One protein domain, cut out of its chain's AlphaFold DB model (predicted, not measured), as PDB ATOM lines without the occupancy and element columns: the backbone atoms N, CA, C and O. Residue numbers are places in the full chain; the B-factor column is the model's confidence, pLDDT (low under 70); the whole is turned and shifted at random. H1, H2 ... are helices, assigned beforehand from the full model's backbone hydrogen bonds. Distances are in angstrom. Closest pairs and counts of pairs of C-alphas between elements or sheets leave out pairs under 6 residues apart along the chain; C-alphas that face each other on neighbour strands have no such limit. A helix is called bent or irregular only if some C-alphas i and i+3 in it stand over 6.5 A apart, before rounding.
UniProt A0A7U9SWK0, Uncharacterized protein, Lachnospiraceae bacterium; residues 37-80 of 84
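AT A GLANCE: This is residues 37 to 80 of the 84 residues of an uncharacterized protein of Lachnospiraceae bacterium (UniProt A0A7U9SWK0). Two helices, H1 and H2, lie side by side and run opposite ways as a helical hairpin, and the long loop of residues 49 to 64 joins them at one end. This loop reaches beyond the helix pair and, with it, makes an elongated shape of 33 by 19 by 14 A. The printed part has 44 residues, with two named helices in the order H1, H2 and no named strand; the class is all helix. The whole is only just compact, close to loose, with a radius of gyration of the C-alphas of 11.0 A.

IN THESE COORDINATES: H1 is residues 37 to 48, 16.5 A from first to last C-alpha; it begins at C-alpha 37 at (245.898, 307.501, 220.967). Residues 49 to 64 follow, with no named element. H2 is residues 65 to 79, 21.1 A from first to last C-alpha; it begins at C-alpha 65 at (254.074, 283.563, 221.776) and ends at C-alpha 79 at (241.621, 298.406, 213.340). Neither helix is bent or irregular.

HOW THE PARTS SIT: H1 and H2 touch, with 8 pairs of C-alphas within 8 A. Their closest C-alphas are those of Val 39 and Val 77, 6.2 A apart. Their lines stand at a shallow tilt of 12 degrees, and they run opposite ways. Their centres are 11.1 A apart. In H1 and H2 every O i to N i+4 pair is within hydrogen-bond range.

THE WHOLE: The two C-alphas farthest apart are those of Asp 37 and Asp 60, at 33.4 A. The first and last printed C-alphas, of Asp 37 and Gly 80, are 9.3 A apart. The link from H1 to H2, 16 residues, is long; its C-alphas lie 9 to 16 A from the mean of the C-alphas. The printed part has no cut. The mean pLDDT of the printed part is 84.3, and residues 50 to 55 are under 70.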
ATOM      1  N   ASP A  37     245.764 307.584 219.514       89.25
ATOM      2  CA  ASP A  37     245.898 307.501 220.967       89.25
ATOM      3  C   ASP A  37     245.332 306.164 221.451       89.25
ATOM      4  O   ASP A  37     245.985 305.451 222.215       89.25
ATOM      5  N   LYS A  38     244.191 305.746 220.890       88.38
ATOM      6  CA  LYS A  38     243.599 304.444 221.209       88.38
ATOM      7  C   LYS A  38     244.411 303.259 220.682       88.38
ATOM      8  O   LYS A  38     244.473 302.218 221.332       88.38
ATOM      9  N   VAL A  39     245.062 303.389 219.522       90.69
ATOM     10  CA  VAL A  39     246.010 302.368 219.030       90.69
ATOM     11  C   VAL A  39     247.180 302.205 219.992       90.69
ATOM     12  O   VAL A  39     247.557 301.073 220.286       90.69
ATOM     13  N   VAL A  40     247.755 303.311 220.472       92.94
ATOM     14  CA  VAL A  40     248.867 303.276 221.427       92.94
ATOM     15  C   VAL A  40     248.421 302.626 222.734       92.94
ATOM     16  O   VAL A  40     249.079 301.690 223.177       92.94
ATOM     17  N   GLU A  41     247.273 303.030 223.280       93.00
ATOM     18  CA  GLU A  41     246.696 302.444 224.497       93.00
ATOM     19  C   GLU A  41     246.523 300.920 224.363       93.00
ATOM     20  O   GLU A  41     247.045 300.158 225.173       93.00
ATOM     21  N   ASN A  42     245.893 300.449 223.281       91.44
ATOM     22  CA  ASN A  42     245.690 299.017 223.041       91.44
ATOM     23  C   ASN A  42     247.022 298.247 222.879       91.44
ATOM     24  O   ASN A  42     247.115 297.073 223.244       91.44
ATOM     25  N   LEU A  43     248.061 298.870 222.304       92.75
ATOM     26  CA  LEU A  43     249.394 298.262 222.190       92.75
ATOM     27  C   LEU A  43     250.100 298.177 223.549       92.75
ATOM     28  O   LEU A  43     250.809 297.201 223.801       92.75
ATOM     29  N   GLU A  44     249.915 299.168 224.421       93.56
ATOM     30  CA  GLU A  44     250.429 299.144 225.793       93.56
ATOM     31  C   GLU A  44     249.725 298.072 226.627       93.56
ATOM     32  O   GLU A  44     250.400 297.277 227.281       93.56
ATOM     33  N   GLU A  45     248.401 297.944 226.506       90.44
ATOM     34  CA  GLU A  45     247.643 296.834 227.095       90.44
ATOM     35  C   GLU A  45     248.124 295.473 226.571       90.44
ATOM     36  O   GLU A  45     248.236 294.513 227.333       90.44
ATOM     37  N   LEU A  46     248.466 295.375 225.278       88.38
ATOM     38  CA  LEU A  46     249.034 294.154 224.707       88.38
ATOM     39  C   LEU A  46     250.433 293.833 225.247       88.38
ATOM     40  O   LEU A  46     250.755 292.657 225.407       88.38
ATOM     41  N   ARG A  47     251.256 294.849 225.521       88.00
ATOM     42  CA  ARG A  47     252.601 294.687 226.087       88.00
ATOM     43  C   ARG A  47     252.552 294.263 227.554       88.00
ATOM     44  O   ARG A  47     253.298 293.367 227.942       88.00
ATOM     45  N   ASP A  48     251.710 294.926 228.342       87.69
ATOM     46  CA  ASP A  48     251.707 294.822 229.807       87.69
ATOM     47  C   ASP A  48     250.663 293.827 230.338       87.69
ATOM     48  O   ASP A  48     250.683 293.461 231.515       87.69
ATOM     49  N   GLY A  49     249.740 293.381 229.483       78.12
ATOM     50  CA  GLY A  49     248.670 292.457 229.831       78.12
ATOM     51  C   GLY A  49     249.172 291.058 230.193       78.12
ATOM     52  O   GLY A  49     249.962 290.445 229.476       78.12
ATOM     53  N   ASN A  50     248.642 290.509 231.288       67.69
ATOM     54  CA  ASN A  50     248.779 289.088 231.597       67.69
ATOM     55  C   ASN A  50     247.767 288.299 230.767       67.69
ATOM     56  O   ASN A  50     246.565 288.348 231.029       67.69
ATOM     57  N   TYR A  51     248.255 287.569 229.767       66.56
ATOM     58  CA  TYR A  51     247.406 286.718 228.948       66.56
ATOM     59  C   TYR A  51     247.117 285.394 229.631       66.56
ATOM     60  O   TYR A  51     248.027 284.641 229.979       66.56
ATOM     61  N   ASP A  52     245.827 285.105 229.773       66.44
ATOM     62  CA  ASP A  52     245.368 283.781 230.142       66.44
ATOM     63  C   ASP A  52     245.683 282.802 229.002       66.44
ATOM     64  O   ASP A  52     245.107 282.869 227.909       66.44
ATOM     65  N   PHE A  53     246.632 281.902 229.256       64.31
ATOM     66  CA  PHE A  53     247.036 280.865 228.309       64.31
ATOM     67  C   PHE A  53     245.887 279.916 227.961       64.31
ATOM     68  O   PHE A  53     245.894 279.346 226.867       64.31
ATOM     69  N   ASP A  54     244.886 279.770 228.836       66.19
ATOM     70  CA  ASP A  54     243.741 278.903 228.568       66.19
ATOM     71  C   ASP A  54     242.813 279.464 227.483       66.19
ATOM     72  O   ASP A  54     242.156 278.688 226.789       66.19
ATOM     73  N   CYS A  55     242.843 280.779 227.242       66.25
ATOM     74  CA  CYS A  55     242.072 281.452 226.193       66.25
ATOM     75  C   CYS A  55     242.883 281.731 224.910       66.25
ATOM     76  O   CYS A  55     242.424 282.475 224.041       66.25
ATOM     77  N   CYS A  56     244.097 281.183 224.774       78.25
ATOM     78  CA  CYS A  56     244.960 281.475 223.628       78.25
ATOM     79  C   CYS A  56     244.422 280.829 222.331       78.25
ATOM     80  O   CYS A  56     244.425 279.601 222.220       78.25
ATOM     81  N   PRO A  57     244.047 281.614 221.297       77.75
ATOM     82  CA  PRO A  57     243.514 281.072 220.041       77.75
ATOM     83  C   PRO A  57     244.558 280.292 219.225       77.75
ATOM     84  O   PRO A  57     244.208 279.576 218.292       77.75
ATOM     85  N   TYR A  58     245.839 280.425 219.577       80.31
ATOM     86  CA  TYR A  58     246.963 279.756 218.924       80.31
ATOM     87  C   TYR A  58     247.547 278.605 219.757       80.31
ATOM     88  O   TYR A  58     248.596 278.080 219.393       80.31
ATOM     89  N   ARG A  59     246.887 278.205 220.856       79.12
ATOM     90  CA  ARG A  59     247.369 277.173 221.793       79.12
ATOM     91  C   ARG A  59     247.741 275.855 221.111       79.12
ATOM     92  O   ARG A  59     248.762 275.271 221.452       79.12
ATOM     93  N   ASP A  60     246.938 275.427 220.140       83.50
ATOM     94  CA  ASP A  60     247.111 274.153 219.428       83.50
ATOM     95  C   ASP A  60     247.872 274.309 218.097       83.50
ATOM     96  O   ASP A  60     247.774 273.467 217.206       83.50
ATOM     97  N   THR A  61     248.610 275.411 217.926       84.19
ATOM     98  CA  THR A  61     249.375 275.711 216.707       84.19
ATOM     99  C   THR A  61     250.870 275.830 217.002       84.19
ATOM    100  O   THR A  61     251.263 276.164 218.115       84.19
ATOM    101  N   ASP A  62     251.717 275.667 215.981       86.62
ATOM    102  CA  ASP A  62     253.179 275.849 216.092       86.62
ATOM    103  C   ASP A  62     253.620 277.333 216.167       86.62
ATOM    104  O   ASP A  62     254.785 277.683 215.941       86.62
ATOM    105  N   ILE A  63     252.690 278.254 216.429       86.25
ATOM    106  CA  ILE A  63     252.970 279.688 216.514       86.25
ATOM    107  C   ILE A  63     253.558 280.001 217.894       86.25
ATOM    108  O   ILE A  63     252.935 279.766 218.925       86.25
ATOM    109  N   SER A  64     254.759 280.586 217.920       87.06
ATOM    110  CA  SER A  64     255.365 281.058 219.169       87.06
ATOM    111  C   SER A  64     254.593 282.240 219.765       87.06
ATOM    112  O   SER A  64     253.961 283.015 219.041       87.06
ATOM    113  N   CYS A  65     254.705 282.432 221.082       83.44
ATOM    114  CA  CYS A  65     254.074 283.563 221.776       83.44
ATOM    115  C   CYS A  65     254.501 284.917 221.182       83.44
ATOM    116  O   CYS A  65     253.655 285.782 220.973       83.44
ATOM    117  N   ASP A  66     255.771 285.062 220.789       85.62
ATOM    118  CA  ASP A  66     256.269 286.275 220.126       85.62
ATOM    119  C   ASP A  66     255.548 286.548 218.801       85.62
ATOM    120  O   ASP A  66     255.127 287.670 218.523       85.62
ATOM    121  N   LYS A  67     255.356 285.508 217.974       88.69
ATOM    122  CA  LYS A  67     254.628 285.630 216.704       88.69
ATOM    123  C   LYS A  67     253.156 285.959 216.944       88.69
ATOM    124  O   LYS A  67     252.617 286.807 216.242       88.69
ATOM    125  N   CYS A  68     252.528 285.342 217.946       86.00
ATOM    126  CA  CYS A  68     251.164 285.662 218.372       86.00
ATOM    127  C   CYS A  68     251.031 287.143 218.773       86.00
ATOM    128  O   CYS A  68     250.150 287.838 218.267       86.00
ATOM    129  N   HIS A  69     251.937 287.658 219.608       86.69
ATOM    130  CA  HIS A  69     251.944 289.069 220.009       86.69
ATOM    131  C   HIS A  69     252.111 290.004 218.808       86.69
ATOM    132  O   HIS A  69     251.399 291.000 218.705       86.69
ATOM    133  N   MET A  70     252.987 289.664 217.859       89.94
ATOM    134  CA  MET A  70     253.153 290.456 216.637       89.94
ATOM    135  C   MET A  70     251.907 290.441 215.747       89.94
ATOM    136  O   MET A  70     251.541 291.485 215.210       89.94
ATOM    137  N   ILE A  71     251.218 289.301 215.616       90.00
ATOM    138  CA  ILE A  71     249.950 289.220 214.874       90.00
ATOM    139  C   ILE A  71     248.909 290.153 215.505       90.00
ATOM    140  O   ILE A  71     248.324 290.980 214.811       90.00
ATOM    141  N   ARG A  72     248.747 290.093 216.830       87.69
ATOM    142  CA  ARG A  72     247.783 290.937 217.553       87.69
ATOM    143  C   ARG A  72     248.127 292.421 217.477       87.69
ATOM    144  O   ARG A  72     247.231 293.239 217.301       87.69
ATOM    145  N   ALA A  73     249.411 292.774 217.548       91.25
ATOM    146  CA  ALA A  73     249.861 294.152 217.371       91.25
ATOM    147  C   ALA A  73     249.513 294.684 215.968       91.25
ATOM    148  O   ALA A  73     249.013 295.801 215.834       91.25
ATOM    149  N   VAL A  74     249.718 293.871 214.924       91.44
ATOM    150  CA  VAL A  74     249.312 294.216 213.553       91.44
ATOM    151  C   VAL A  74     247.799 294.396 213.457       91.44
ATOM    152  O   VAL A  74     247.346 295.340 212.809       91.44
ATOM    153  N   ASP A  75     247.016 293.540 214.109       89.25
ATOM    154  CA  ASP A  75     245.561 293.666 214.105       89.25
ATOM    155  C   ASP A  75     245.096 294.938 214.826       89.25
ATOM    156  O   ASP A  75     244.255 295.650 214.282       89.25
ATOM    157  N   ILE A  76     245.687 295.310 215.965       89.69
ATOM    158  CA  ILE A  76     245.392 296.590 216.641       89.69
ATOM    159  C   ILE A  76     245.634 297.776 215.696       89.69
ATOM    160  O   ILE A  76     244.771 298.643 215.547       89.69
ATOM    161  N   VAL A  77     246.780 297.795 215.007       89.69
ATOM    162  CA  VAL A  77     247.118 298.857 214.046       89.69
ATOM    163  C   VAL A  77     246.144 298.866 212.865       89.69
ATOM    164  O   VAL A  77     245.740 299.933 212.409       89.69
ATOM    165  N   ARG A  78     245.713 297.703 212.366       85.88
ATOM    166  CA  ARG A  78     244.742 297.615 211.260       85.88
ATOM    167  C   ARG A  78     243.366 298.157 211.629       85.88
ATOM    168  O   ARG A  78     242.741 298.799 210.788       85.88
ATOM    169  N   HIS A  79     242.916 297.920 212.859       85.00
ATOM    170  CA  HIS A  79     241.621 298.406 213.340       85.00
ATOM    171  C   HIS A  79     241.658 299.877 213.769       85.00
ATOM    172  O   HIS A  79     240.605 300.478 213.971       85.00
ATOM    173  N   GLY A  80     242.848 300.477 213.882       83.50
ATOM    174  CA  GLY A  80     242.994 301.914 214.094       83.50
ATOM    175  C   GLY A  80     242.330 302.409 215.376       83.50
ATOM    176  O   GLY A  80     241.780 303.501 215.381       83.50
TER     177      GLY A  80